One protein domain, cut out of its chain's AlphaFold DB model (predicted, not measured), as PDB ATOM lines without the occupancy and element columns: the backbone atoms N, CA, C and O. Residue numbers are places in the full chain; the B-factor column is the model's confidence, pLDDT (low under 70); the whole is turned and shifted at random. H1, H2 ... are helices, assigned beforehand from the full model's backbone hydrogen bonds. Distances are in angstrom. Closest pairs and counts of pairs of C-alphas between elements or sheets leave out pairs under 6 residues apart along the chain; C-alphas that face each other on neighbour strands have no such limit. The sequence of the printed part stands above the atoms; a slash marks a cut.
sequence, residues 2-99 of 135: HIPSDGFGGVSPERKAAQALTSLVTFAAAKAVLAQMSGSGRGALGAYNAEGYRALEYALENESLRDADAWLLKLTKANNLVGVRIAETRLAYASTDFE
ATOM      1  N   HIS A   2     -18.709 -42.547  20.036       71.75
ATOM      2  CA  HIS A   2     -19.149 -41.671  21.128       71.75
ATOM      3  C   HIS A   2     -18.507 -42.154  22.430       71.75
ATOM      4  O   HIS A   2     -18.621 -43.336  22.751       71.75
ATOM      5  N   ILE A   3     -17.810 -41.265  23.138       71.31
ATOM      6  CA  ILE A   3     -17.214 -41.570  24.440       71.31
ATOM      7  C   ILE A   3     -18.186 -41.070  25.516       71.31
ATOM      8  O   ILE A   3     -18.502 -39.879  25.517       71.31
ATOM      9  N   PRO A   4     -18.670 -41.940  26.419       71.94
ATOM     10  CA  PRO A   4     -19.593 -41.525  27.464       71.94
ATOM     11  C   PRO A   4     -18.924 -40.528  28.421       71.94
ATOM     12  O   PRO A   4     -17.847 -40.781  28.964       71.94
ATOM     13  N   SER A   5     -19.587 -39.393  28.649       67.81
ATOM     14  CA  SER A   5     -19.140 -38.323  29.555       67.81
ATOM     15  C   SER A   5     -19.149 -38.719  31.033       67.81
ATOM     16  O   SER A   5     -18.501 -38.067  31.854       67.81
ATOM     17  N   ASP A   6     -19.855 -39.797  31.376       68.69
ATOM     18  CA  ASP A   6     -20.018 -40.279  32.751       68.69
ATOM     19  C   ASP A   6     -18.679 -40.717  33.368       68.69
ATOM     20  O   ASP A   6     -18.467 -40.566  34.569       68.69
ATOM     21  N   GLY A   7     -17.719 -41.151  32.538       67.00
ATOM     22  CA  GLY A   7     -16.352 -41.481  32.959       67.00
ATOM     23  C   GLY A   7     -15.448 -40.271  33.240       67.00
ATOM     24  O   GLY A   7     -14.332 -40.445  33.721       67.00
ATOM     25  N   PHE A   8     -15.909 -39.049  32.960       71.50
ATOM     26  CA  PHE A   8     -15.120 -37.814  33.063       71.50
ATOM     27  C   PHE A   8     -15.717 -36.803  34.058       71.50
ATOM     28  O   PHE A   8     -15.462 -35.600  33.973       71.50
ATOM     29  N   GLY A   9     -16.531 -37.271  35.011       74.94
ATOM     30  CA  GLY A   9     -17.128 -36.411  36.038       74.94
ATOM     31  C   GLY A   9     -18.098 -35.369  35.469       74.94
ATOM     32  O   GLY A   9     -18.171 -34.255  35.982       74.94
ATOM     33  N   GLY A  10     -18.795 -35.702  34.376       81.94
ATOM     34  CA  GLY A  10     -19.758 -34.817  33.711       81.94
ATOM     35  C   GLY A  10     -19.140 -33.781  32.763       81.94
ATOM     36  O   GLY A  10     -19.860 -32.969  32.186       81.94
ATOM     37  N   VAL A  11     -17.819 -33.800  32.567       84.94
ATOM     38  CA  VAL A  11     -17.107 -32.929  31.621       84.94
ATOM     39  C   VAL A  11     -16.702 -33.745  30.401       84.94
ATOM     40  O   VAL A  11     -16.096 -34.792  30.551       84.94
ATOM     41  N   SER A  12     -16.992 -33.287  29.181       89.88
ATOM     42  CA  SER A  12     -16.541 -34.035  28.001       89.88
ATOM     43  C   SER A  12     -15.006 -34.016  27.878       89.88
ATOM     44  O   SER A  12     -14.370 -33.029  28.276       89.88
ATOM     45  N   PRO A  13     -14.387 -35.061  27.301       90.94
ATOM     46  CA  PRO A  13     -12.947 -35.080  27.034       90.94
ATOM     47  C   PRO A  13     -12.472 -33.854  26.246       90.94
ATOM     48  O   PRO A  13     -11.441 -33.271  26.570       90.94
ATOM     49  N   GLU A  14     -13.259 -33.401  25.268       92.69
ATOM     50  CA  GLU A  14     -12.961 -32.222  24.449       92.69
ATOM     51  C   GLU A  14     -12.960 -30.949  25.292       92.69
ATOM     52  O   GLU A  14     -12.079 -30.107  25.141       92.69
ATOM     53  N   ARG A  15     -13.903 -30.812  26.234       91.50
ATOM     54  CA  ARG A  15     -13.912 -29.683  27.169       91.50
ATOM     55  C   ARG A  15     -12.691 -29.719  28.081       91.50
ATOM     56  O   ARG A  15     -12.120 -28.670  28.374       91.50
ATOM     57  N   LYS A  16     -12.269 -30.908  28.515       91.69
ATOM     58  CA  LYS A  16     -11.060 -31.057  29.327       91.69
ATOM     59  C   LYS A  16      -9.797 -30.695  28.542       91.69
ATOM     60  O   LYS A  16      -8.941 -29.988  29.072       91.69
ATOM     61  N   ALA A  17      -9.709 -31.125  27.284       94.56
ATOM     62  CA  ALA A  17      -8.627 -30.760  26.376       94.56
ATOM     63  C   ALA A  17      -8.602 -29.248  26.113       94.56
ATOM     64  O   ALA A  17      -7.546 -28.628  26.214       94.56
ATOM     65  N   ALA A  18      -9.766 -28.634  25.874       95.44
ATOM     66  CA  ALA A  18      -9.890 -27.192  25.687       95.44
ATOM     67  C   ALA A  18      -9.362 -26.410  26.899       95.44
ATOM     68  O   ALA A  18      -8.596 -25.474  26.714       95.44
ATOM     69  N   GLN A  19      -9.680 -26.829  28.131       94.56
ATOM     70  CA  GLN A  19      -9.134 -26.200  29.344       94.56
ATOM     71  C   GLN A  19      -7.599 -26.256  29.391       94.56
ATOM     72  O   GLN A  19      -6.956 -25.252  29.692       94.56
ATOM     73  N   ALA A  20      -7.004 -27.407  29.067       95.38
ATOM     74  CA  ALA A  20      -5.549 -27.547  29.029       95.38
ATOM     75  C   ALA A  20      -4.916 -26.652  27.947       95.38
ATOM     76  O   ALA A  20      -3.902 -26.000  28.192       95.38
ATOM     77  N   LEU A  21      -5.550 -26.571  26.774       97.19
ATOM     78  CA  LEU A  21      -5.129 -25.693  25.685       97.19
ATOM     79  C   LEU A  21      -5.252 -24.215  26.068       97.19
ATOM     80  O   LEU A  21      -4.340 -23.446  25.781       97.19
ATOM     81  N   THR A  22      -6.308 -23.808  26.778       97.75
ATOM     82  CA  THR A  22      -6.453 -22.437  27.293       97.75
ATOM     83  C   THR A  22      -5.288 -22.056  28.207       97.75
ATOM     84  O   THR A  22      -4.732 -20.963  28.067       97.75
ATOM     85  N   SER A  23      -4.867 -22.953  29.102       97.75
ATOM     86  CA  SER A  23      -3.677 -22.751  29.937       97.75
ATOM     87  C   SER A  23      -2.395 -22.639  29.113       97.75
ATOM     88  O   SER A  23      -1.616 -21.709  29.329       97.75
ATOM     89  N   LEU A  24      -2.194 -23.529  28.137       97.38
ATOM     90  CA  LEU A  24      -1.014 -23.518  27.268       97.38
ATOM     91  C   LEU A  24      -0.912 -22.226  26.444       97.38
ATOM     92  O   LEU A  24       0.130 -21.574  26.432       97.38
ATOM     93  N   VAL A  25      -2.005 -21.831  25.792       98.06
ATOM     94  CA  VAL A  25      -2.096 -20.606  24.987       98.06
ATOM     95  C   VAL A  25      -1.882 -19.369  25.860       98.06
ATOM     96  O   VAL A  25      -1.168 -18.452  25.457       98.06
ATOM     97  N   THR A  26      -2.441 -19.339  27.075       98.44
ATOM     98  CA  THR A  26      -2.228 -18.223  28.014       98.44
ATOM     99  C   THR A  26      -0.759 -18.121  28.428       98.44
ATOM    100  O   THR A  26      -0.211 -17.021  28.459       98.44
ATOM    101  N   PHE A  27      -0.089 -19.251  28.674       98.00
ATOM    102  CA  PHE A  27       1.346 -19.270  28.957       98.00
ATOM    103  C   PHE A  27       2.183 -18.775  27.767       98.00
ATOM    104  O   PHE A  27       3.073 -17.941  27.947       98.00
ATOM    105  N   ALA A  28       1.883 -19.240  26.551       98.00
ATOM    106  CA  ALA A  28       2.563 -18.793  25.335       98.00
ATOM    107  C   ALA A  28       2.407 -17.275  25.131       98.00
ATOM    108  O   ALA A  28       3.394 -16.570  24.913       98.00
ATOM    109  N   ALA A  29       1.189 -16.754  25.300       98.31
ATOM    110  CA  ALA A  29       0.910 -15.323  25.234       98.31
ATOM    111  C   ALA A  29       1.668 -14.530  26.310       98.31
ATOM    112  O   ALA A  29       2.270 -13.502  26.006       98.31
ATOM    113  N   ALA A  30       1.705 -15.020  27.552       97.88
ATOM    114  CA  ALA A  30       2.470 -14.403  28.633       97.88
ATOM    115  C   ALA A  30       3.972 -14.331  28.307       97.88
ATOM    116  O   ALA A  30       4.595 -13.287  28.498       97.88
ATOM    117  N   LYS A  31       4.559 -15.394  27.741       96.50
ATOM    118  CA  LYS A  31       5.958 -15.390  27.281       96.50
ATOM    119  C   LYS A  31       6.199 -14.389  26.150       96.50
ATOM    120  O   LYS A  31       7.199 -13.673  26.190       96.50
ATOM    121  N   ALA A  32       5.286 -14.298  25.184       95.94
ATOM    122  CA  ALA A  32       5.379 -13.322  24.102       95.94
ATOM    123  C   ALA A  32       5.340 -11.877  24.630       95.94
ATOM    124  O   ALA A  32       6.185 -11.062  24.262       95.94
ATOM    125  N   VAL A  33       4.416 -11.569  25.547       95.94
ATOM    126  CA  VAL A  33       4.315 -10.243  26.179       95.94
ATOM    127  C   VAL A  33       5.558  -9.929  27.017       95.94
ATOM    128  O   VAL A  33       6.084  -8.820  26.935       95.94
ATOM    129  N   LEU A  34       6.087 -10.898  27.769       94.31
ATOM    130  CA  LEU A  34       7.331 -10.722  28.525       94.31
ATOM    131  C   LEU A  34       8.507 -10.369  27.601       94.31
ATOM    132  O   LEU A  34       9.257  -9.433  27.886       94.31
ATOM    133  N   ALA A  35       8.631 -11.063  26.464       91.81
ATOM    134  CA  ALA A  35       9.657 -10.779  25.466       91.81
ATOM    135  C   ALA A  35       9.496  -9.373  24.863       91.81
ATOM    136  O   ALA A  35      10.471  -8.624  24.811       91.81
ATOM    137  N   GLN A  36       8.272  -8.973  24.498       90.38
ATOM    138  CA  GLN A  36       7.967  -7.621  24.003       90.38
ATOM    139  C   GLN A  36       8.361  -6.524  25.008       90.38
ATOM    140  O   GLN A  36       8.824  -5.455  24.612       90.38
ATOM    141  N   MET A  37       8.210  -6.781  26.312       88.19
ATOM    142  CA  MET A  37       8.558  -5.820  27.363       88.19
ATOM    143  C   MET A  37      10.055  -5.757  27.678       88.19
ATOM    144  O   MET A  37      10.502  -4.727  28.173       88.19
ATOM    145  N   SER A  38      10.820  -6.819  27.400       81.50
ATOM    146  CA  SER A  38      12.240  -6.958  27.781       81.50
ATOM    147  C   SER A  38      13.192  -5.925  27.152       81.50
ATOM    148  O   SER A  38      14.331  -5.786  27.606       81.50
ATOM    149  N   GLY A  39      12.729  -5.176  26.142       79.50
ATOM    150  CA  GLY A  39      13.455  -4.082  25.497       79.50
ATOM    151  C   GLY A  39      14.840  -4.504  25.008       79.50
ATOM    152  O   GLY A  39      14.956  -5.304  24.086       79.50
ATOM    153  N   SER A  40      15.901  -3.981  25.633       76.94
ATOM    154  CA  SER A  40      17.299  -4.293  25.270       76.94
ATOM    155  C   SER A  40      17.790  -5.685  25.705       76.94
ATOM    156  O   SER A  40      18.968  -6.000  25.533       76.94
ATOM    157  N   GLY A  41      16.924  -6.514  26.299       73.00
ATOM    158  CA  GLY A  41      17.246  -7.888  26.698       73.00
ATOM    159  C   GLY A  41      17.982  -8.012  28.037       73.00
ATOM    160  O   GLY A  41      18.442  -9.094  28.389       73.00
ATOM    161  N   ARG A  42      18.085  -6.929  28.820       76.31
ATOM    162  CA  ARG A  42      18.712  -6.921  30.161       76.31
ATOM    163  C   ARG A  42      17.691  -7.129  31.290       76.31
ATOM    164  O   ARG A  42      17.774  -6.474  32.332       76.31
ATOM    165  N   GLY A  43      16.695  -7.988  31.061       76.38
ATOM    166  CA  GLY A  43      15.574  -8.212  31.983       76.38
ATOM    167  C   GLY A  43      14.869  -6.906  32.365       76.38
ATOM    168  O   GLY A  43      14.757  -5.989  31.550       76.38
ATOM    169  N   ALA A  44      14.465  -6.775  33.631       72.25
ATOM    170  CA  ALA A  44      13.777  -5.581  34.127       72.25
ATOM    171  C   ALA A  44      14.568  -4.266  33.947       72.25
ATOM    172  O   ALA A  44      13.956  -3.211  33.824       72.25
ATOM    173  N   LEU A  45      15.908  -4.300  33.925       71.88
ATOM    174  CA  LEU A  45      16.746  -3.099  33.749       71.88
ATOM    175  C   LEU A  45      16.740  -2.575  32.307       71.88
ATOM    176  O   LEU A  45      17.022  -1.402  32.080       71.88
ATOM    177  N   GLY A  46      16.456  -3.451  31.342       72.25
ATOM    178  CA  GLY A  46      16.367  -3.115  29.923       72.25
ATOM    179  C   GLY A  46      14.938  -2.943  29.415       72.25
ATOM    180  O   GLY A  46      14.773  -2.662  28.227       72.25
ATOM    181  N   ALA A  47      13.942  -3.137  30.284       77.81
ATOM    182  CA  ALA A  47      12.537  -3.180  29.924       77.81
ATOM    183  C   ALA A  47      11.926  -1.781  29.778       77.81
ATOM    184  O   ALA A  47      12.147  -0.904  30.612       77.81
ATOM    185  N   TYR A  48      11.074  -1.599  28.765       76.31
ATOM    186  CA  TYR A  48      10.296  -0.362  28.596       76.31
ATOM    187  C   TYR A  48       9.308  -0.132  29.752       76.31
ATOM    188  O   TYR A  48       8.980   1.006  30.075       76.31
ATOM    189  N   ASN A  49       8.856  -1.220  30.387       83.50
ATOM    190  CA  ASN A  49       8.028  -1.214  31.588       83.50
ATOM    191  C   ASN A  49       8.601  -2.203  32.616       83.50
ATOM    192  O   ASN A  49       8.221  -3.374  32.649       83.50
ATOM    193  N   ALA A  50       9.533  -1.734  33.449       88.44
ATOM    194  CA  ALA A  50      10.214  -2.566  34.442       88.44
ATOM    195  C   ALA A  50       9.265  -3.142  35.511       88.44
ATOM    196  O   ALA A  50       9.465  -4.265  35.971       88.44
ATOM    197  N   GLU A  51       8.230  -2.393  35.900       91.12
ATOM    198  CA  GLU A  51       7.237  -2.838  36.884       91.12
ATOM    199  C   GLU A  51       6.360  -3.959  36.318       91.12
ATOM    200  O   GLU A  51       6.236  -5.019  36.931       91.12
ATOM    201  N   GLY A  52       5.821  -3.765  35.111       93.19
ATOM    202  CA  GLY A  52       5.037  -4.783  34.414       93.19
ATOM    203  C   GLY A  52       5.849  -6.040  34.103       93.19
ATOM    204  O   GLY A  52       5.351  -7.150  34.286       93.19
ATOM    205  N   TYR A  53       7.117  -5.874  33.711       93.94
ATOM    206  CA  TYR A  53       8.042  -6.987  33.500       93.94
ATOM    207  C   TYR A  53       8.218  -7.820  34.776       93.94
ATOM    208  O   TYR A  53       8.016  -9.030  34.737       93.94
ATOM    209  N   ARG A  54       8.515  -7.184  35.918       94.12
ATOM    210  CA  ARG A  54       8.686  -7.889  37.201       94.12
ATOM    211  C   ARG A  54       7.405  -8.566  37.675       94.12
ATOM    212  O   ARG A  54       7.470  -9.684  38.172       94.12
ATOM    213  N   ALA A  55       6.253  -7.913  37.524       95.50
ATOM    214  CA  ALA A  55       4.968  -8.496  37.903       95.50
ATOM    215  C   ALA A  55       4.666  -9.768  37.094       95.50
ATOM    216  O   ALA A  55       4.250 -10.780  37.658       95.50
ATOM    217  N   LEU A  56       4.921  -9.732  35.782       96.50
ATOM    218  CA  LEU A  56       4.726 -10.881  34.903       96.50
ATOM    219  C   LEU A  56       5.738 -12.001  35.166       96.50
ATOM    220  O   LEU A  56       5.351 -13.165  35.223       96.50
ATOM    221  N   GLU A  57       7.016 -11.659  35.336       95.44
ATOM    222  CA  GLU A  57       8.078 -12.613  35.676       95.44
ATOM    223  C   GLU A  57       7.754 -13.334  36.991       95.44
ATOM    224  O   GLU A  57       7.703 -14.563  37.025       95.44
ATOM    225  N   TYR A  58       7.376 -12.579  38.028       95.62
ATOM    226  CA  TYR A  58       6.947 -13.143  39.303       95.62
ATOM    227  C   TYR A  58       5.745 -14.084  39.152       95.62
ATOM    228  O   TYR A  58       5.770 -15.192  39.689       95.62
ATOM    229  N   ALA A  59       4.706 -13.679  38.414       96.75
ATOM    230  CA  ALA A  59       3.516 -14.503  38.207       96.75
ATOM    231  C   ALA A  59       3.823 -15.802  37.437       96.75
ATOM    232  O   ALA A  59       3.230 -16.840  37.724       96.75
ATOM    233  N   LEU A  60       4.756 -15.767  36.480       96.50
ATOM    234  CA  LEU A  60       5.189 -16.950  35.728       96.50
ATOM    235  C   LEU A  60       6.008 -17.932  36.575       96.50
ATOM    236  O   LEU A  60       5.957 -19.133  36.321       96.50
ATOM    237  N   GLU A  61       6.765 -17.435  37.551       95.94
ATOM    238  CA  GLU A  61       7.614 -18.260  38.419       95.94
ATOM    239  C   GLU A  61       6.872 -18.812  39.642       95.94
ATOM    240  O   GLU A  61       7.158 -19.921  40.090       95.94
ATOM    241  N   ASN A  62       5.923 -18.047  40.189       96.19
ATOM    242  CA  ASN A  62       5.366 -18.304  41.522       96.19
ATOM    243  C   ASN A  62       3.888 -18.708  41.513       96.19
ATOM    244  O   ASN A  62       3.351 -19.085  42.556       96.19
ATOM    245  N   GLU A  63       3.203 -18.633  40.371       94.31
ATOM    246  CA  GLU A  63       1.777 -18.938  40.284       94.31
ATOM    247  C   GLU A  63       1.488 -20.046  39.271       94.31
ATOM    248  O   GLU A  63       2.091 -20.140  38.206       94.31
ATOM    249  N   SER A  64       0.521 -20.905  39.600       93.00
ATOM    250  CA  SER A  64       0.123 -21.999  38.717       93.00
ATOM    251  C   SER A  64      -0.805 -21.507  37.607       93.00
ATOM    252  O   SER A  64      -1.862 -20.948  37.886       93.00
ATOM    253  N   LEU A  65      -0.473 -21.832  36.357       93.31
ATOM    254  CA  LEU A  65      -1.337 -21.629  35.184       93.31
ATOM    255  C   LEU A  65      -2.380 -22.739  34.974       93.31
ATOM    256  O   LEU A  65      -3.014 -22.804  33.920       93.31
ATOM    257  N   ARG A  66      -2.584 -23.631  35.954       92.25
ATOM    258  CA  ARG A  66      -3.593 -24.701  35.856       92.25
ATOM    259  C   ARG A  66      -5.005 -24.153  35.633       92.25
ATOM    260  O   ARG A  66      -5.785 -24.782  34.926       92.25
ATOM    261  N   ASP A  67      -5.311 -23.007  36.234       95.62
ATOM    262  CA  ASP A  67      -6.496 -22.207  35.934       95.62
ATOM    263  C   ASP A  67      -6.025 -20.874  35.347       95.62
ATOM    264  O   ASP A  67      -5.562 -19.980  36.059       95.62
ATOM    265  N   ALA A  68      -6.085 -20.783  34.021       97.00
ATOM    266  CA  ALA A  68      -5.561 -19.648  33.278       97.00
ATOM    267  C   ALA A  68      -6.289 -18.337  33.601       97.00
ATOM    268  O   ALA A  68      -5.661 -17.279  33.628       97.00
ATOM    269  N   ASP A  69      -7.600 -18.394  33.844       97.38
ATOM    270  CA  ASP A  69      -8.406 -17.201  34.094       97.38
ATOM    271  C   ASP A  69      -8.224 -16.708  35.530       97.38
ATOM    272  O   ASP A  69      -8.101 -15.502  35.750       97.38
ATOM    273  N   ALA A  70      -8.105 -17.620  36.500       97.38
ATOM    274  CA  ALA A  70      -7.743 -17.254  37.868       97.38
ATOM    275  C   ALA A  70      -6.332 -16.642  37.944       97.38
ATOM    276  O   ALA A  70      -6.139 -15.621  38.612       97.38
ATOM    277  N   TRP A  71      -5.366 -17.230  37.228       98.19
ATOM    278  CA  TRP A  71      -4.003 -16.702  37.109       98.19
ATOM    279  C   TRP A  71      -4.004 -15.300  36.483       98.19
ATOM    280  O   TRP A  71      -3.464 -14.350  37.052       98.19
ATOM    281  N   LEU A  72      -4.706 -15.130  35.357       98.38
ATOM    282  CA  LEU A  72      -4.791 -13.847  34.664       98.38
ATOM    283  C   LEU A  72      -5.490 -12.782  35.513       98.38
ATOM    284  O   LEU A  72      -5.058 -11.630  35.526       98.38
ATOM    285  N   LEU A  73      -6.537 -13.145  36.256       98.06
ATOM    286  CA  LEU A  73      -7.216 -12.236  37.176       98.06
ATOM    287  C   LEU A  73      -6.268 -11.741  38.275       98.06
ATOM    288  O   LEU A  73      -6.270 -10.551  38.593       98.06
ATOM    289  N   LYS A  74      -5.461 -12.635  38.858       97.50
ATOM    290  CA  LYS A  74      -4.498 -12.266  39.900       97.50
ATOM    291  C   LYS A  74      -3.435 -11.312  39.357       97.50
ATOM    292  O   LYS A  74      -3.211 -10.261  39.958       97.50
ATOM    293  N   LEU A  75      -2.884 -11.605  38.180       97.31
ATOM    294  CA  LEU A  75      -1.953 -10.708  37.498       97.31
ATOM    295  C   LEU A  75      -2.598  -9.364  37.138       97.31
ATOM    296  O   LEU A  75      -1.987  -8.328  37.353       97.31
ATOM    297  N   THR A  76      -3.841  -9.353  36.656       97.69
ATOM    298  CA  THR A  76      -4.560  -8.114  36.298       97.69
ATOM    299  C   THR A  76      -4.774  -7.220  37.520       97.69
ATOM    300  O   THR A  76      -4.648  -6.003  37.425       97.69
ATOM    301  N   LYS A  77      -5.039  -7.809  38.695       96.50
ATOM    302  CA  LYS A  77      -5.118  -7.059  39.958       96.50
ATOM    303  C   LYS A  77      -3.773  -6.455  40.369       96.50
ATOM    304  O   LYS A  77      -3.765  -5.376  40.948       96.50
ATOM    305  N   ALA A  78      -2.663  -7.139  40.087       94.44
ATOM    306  CA  ALA A  78      -1.318  -6.638  40.371       94.44
ATOM    307  C   ALA A  78      -0.852  -5.593  39.342       94.44
ATOM    308  O   ALA A  78      -0.218  -4.608  39.700       94.44
ATOM    309  N   ASN A  79      -1.174  -5.795  38.065       96.38
ATOM    310  CA  ASN A  79      -0.859  -4.891  36.970       96.38
ATOM    311  C   ASN A  79      -1.911  -5.006  35.852       96.38
ATOM    312  O   ASN A  79      -1.862  -5.900  35.001       96.38
ATOM    313  N   ASN A  80      -2.861  -4.067  35.840       96.38
ATOM    314  CA  ASN A  80      -4.009  -4.104  34.931       96.38
ATOM    315  C   ASN A  80      -3.606  -4.074  33.449       96.38
ATOM    316  O   ASN A  80      -4.168  -4.810  32.642       96.38
ATOM    317  N   LEU A  81      -2.618  -3.250  33.084       95.25
ATOM    318  CA  LEU A  81      -2.197  -3.102  31.688       95.25
ATOM    319  C   LEU A  81      -1.558  -4.384  31.144       95.25
ATOM    320  O   LEU A  81      -1.853  -4.782  30.019       95.25
ATOM    321  N   VAL A  82      -0.728  -5.058  31.946       96.75
ATOM    322  CA  VAL A  82      -0.145  -6.355  31.564       96.75
ATOM    323  C   VAL A  82      -1.237  -7.416  31.423       96.75
ATOM    324  O   VAL A  82      -1.236  -8.164  30.444       96.75
ATOM    325  N   GLY A  83      -2.192  -7.456  32.357       97.94
ATOM    326  CA  GLY A  83      -3.333  -8.370  32.295       97.94
ATOM    327  C   GLY A  83      -4.152  -8.214  31.011       97.94
ATOM    328  O   GLY A  83      -4.360  -9.189  30.287       97.94
ATOM    329  N   VAL A  84      -4.539  -6.980  30.670       98.00
ATOM    330  CA  VAL A  84      -5.255  -6.673  29.416       98.00
ATOM    331  C   VAL A  84      -4.432  -7.095  28.200       98.00
ATOM    332  O   VAL A  84      -4.949  -7.772  27.312       98.00
ATOM    333  N   ARG A  85      -3.132  -6.782  28.183       97.56
ATOM    334  CA  ARG A  85      -2.265  -7.119  27.051       97.56
ATOM    335  C   ARG A  85      -2.169  -8.626  26.814       97.56
ATOM    336  O   ARG A  85      -2.181  -9.066  25.664       97.56
ATOM    337  N   ILE A  86      -2.091  -9.426  27.875       98.31
ATOM    338  CA  ILE A  86      -2.088 -10.891  27.769       98.31
ATOM    339  C   ILE A  86      -3.452 -11.404  27.307       98.31
ATOM    340  O   ILE A  86      -3.493 -12.303  26.472       98.31
ATOM    341  N   ALA A  87      -4.555 -10.829  27.798       98.50
ATOM    342  CA  ALA A  87      -5.905 -11.206  27.380       98.50
ATOM    343  C   ALA A  87      -6.118 -11.014  25.867       98.50
ATOM    344  O   ALA A  87      -6.639 -11.909  25.201       98.50
ATOM    345  N   GLU A  88      -5.665  -9.885  25.320       98.25
ATOM    346  CA  GLU A  88      -5.682  -9.618  23.877       98.25
ATOM    347  C   GLU A  88      -4.768 -10.584  23.120       98.25
ATOM    348  O   GLU A  88      -5.184 -11.210  22.146       98.25
ATOM    349  N   THR A  89      -3.529 -10.746  23.594       98.44
ATOM    350  CA  THR A  89      -2.511 -11.560  22.917       98.44
ATOM    351  C   THR A  89      -2.906 -13.035  22.865       98.44
ATOM    352  O   THR A  89      -2.727 -13.670  21.830       98.44
ATOM    353  N   ARG A  90      -3.479 -13.595  23.942       98.31
ATOM    354  CA  ARG A  90      -3.893 -15.009  23.976       98.31
ATOM    355  C   ARG A  90      -5.043 -15.296  23.019       98.31
ATOM    356  O   ARG A  90      -5.069 -16.362  22.415       98.31
ATOM    357  N   LEU A  91      -5.973 -14.349  22.866       98.38
ATOM    358  CA  LEU A  91      -7.071 -14.489  21.916       98.38
ATOM    359  C   LEU A  91      -6.566 -14.347  20.481       98.38
ATOM    360  O   LEU A  91      -6.880 -15.201  19.658       98.38
ATOM    361  N   ALA A  92      -5.750 -13.323  20.206       98.38
ATOM    362  CA  ALA A  92      -5.138 -13.119  18.896       98.38
ATOM    363  C   ALA A  92      -4.374 -14.375  18.461       98.38
ATOM    364  O   ALA A  92      -4.769 -15.003  17.483       98.38
ATOM    365  N   TYR A  93      -3.415 -14.827  19.276       98.12
ATOM    366  CA  TYR A  93      -2.617 -16.022  19.009       98.12
ATOM    367  C   TYR A  93      -3.490 -17.255  18.732       98.12
ATOM    368  O   TYR A  93      -3.310 -17.917  17.715       98.12
ATOM    369  N   ALA A  94      -4.488 -17.537  19.578       98.12
ATOM    370  CA  ALA A  94      -5.387 -18.675  19.377       98.12
ATOM    371  C   ALA A  94      -6.252 -18.568  18.111       98.12
ATOM    372  O   ALA A  94      -6.626 -19.593  17.548       98.12
ATOM    373  N   SER A  95      -6.618 -17.358  17.691       97.62
ATOM    374  CA  SER A  95      -7.525 -17.139  16.559       97.62
ATOM    375  C   SER A  95      -6.824 -16.996  15.207       97.62
ATOM    376  O   SER A  95      -7.467 -17.234  14.187       97.62
ATOM    377  N   THR A  96      -5.543 -16.610  15.186       96.75
ATOM    378  CA  THR A  96      -4.824 -16.297  13.940       96.75
ATOM    379  C   THR A  96      -3.580 -17.142  13.708       96.75
ATOM    380  O   THR A  96      -3.334 -17.528  12.571       96.75
ATOM    381  N   ASP A  97      -2.808 -17.436  14.756       97.12
ATOM    382  CA  ASP A  97      -1.441 -17.954  14.601       97.12
ATOM    383  C   ASP A  97      -1.301 -19.405  15.075       97.12
ATOM    384  O   ASP A  97      -0.408 -20.129  14.637       97.12
ATOM    385  N   PHE A  98      -2.151 -19.843  16.006       97.88
ATOM    386  CA  PHE A  98      -2.122 -21.206  16.510       97.88
ATOM    387  C   PHE A  98      -2.659 -22.173  15.447       97.88
ATOM    388  O   PHE A  98      -3.837 -22.149  15.088       97.88
ATOM    389  N   GLU A  99      -1.793 -23.060  14.964       97.81
ATOM    390  CA  GLU A  99      -2.117 -24.014  13.904       97.81
ATOM    391  C   GLU A  99      -2.947 -25.198  14.433       97.81
ATOM    392  O   GLU A  99      -2.435 -26.286  14.707       97.81
TER     393      GLU A  99
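Overview. This is residues 2 to 99 of the 135 residues of an uncharacterized protein of Pycnococcus provasolii (UniProt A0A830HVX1). One long helix, H2, makes the long axis, and H3, H4 and H5 gather on its residues 22 to 37, with H5 crossing it steeply. Tiny H1 sits far off, by H2's opposite end. The printed part has 98 residues with five named helices, H1 to H5 in chain order, and no named strand; the class is all helix. It is loose, with a radius of gyration of the C-alphas of 15.7 A and spans of 54 by 26 by 19 A.

Arrangement. H2, residues 13 to 37, and H5, residues 80 to 97, touch at a steep tilt of 61 degrees, opposite ways; their closest C-alphas, Ala 29 and Arg 90, are 5.0 A apart. H2 and H3, residues 50 to 62, form a hairpin at a shallow tilt of 35.0 degrees, only just short of steep, with closest C-alphas Leu 34 and Tyr 53 6.3 A apart. H4, residues 68 to 78, forms hairpins with H3, closest C-alphas Ala 59 and Leu 75 at 6.7 A, and with H5, Thr 76 and Gly 83 at 4.2 A. H2, H3 and H4 are an up and down bundle, each running against the one before. H1, residues 5 to 8, is close to H2 but not clearly touching, and apart from H3, H4 and H5. In H2 to H5 every O i to N i+4 pair is within hydrogen-bond range; H1 is too short for one.

Along the chain. H2 is 36.3 A long from C-alpha 13 at (-12.947, -35.080, 27.034). H5 is 24.7 A, ending at C-alpha 97 at (-1.441, -17.954, 14.601); H3 is 17.9 A, H4 15.4 A and H1 5.4 A.

Size, cuts and confidence. The farthest C-alphas, His 2 and Leu 45, are 54.2 A apart. The printed part has no cut. The link H2 to H3 is long; the others are tight. Residues 5 to 7 have pLDDT under 70.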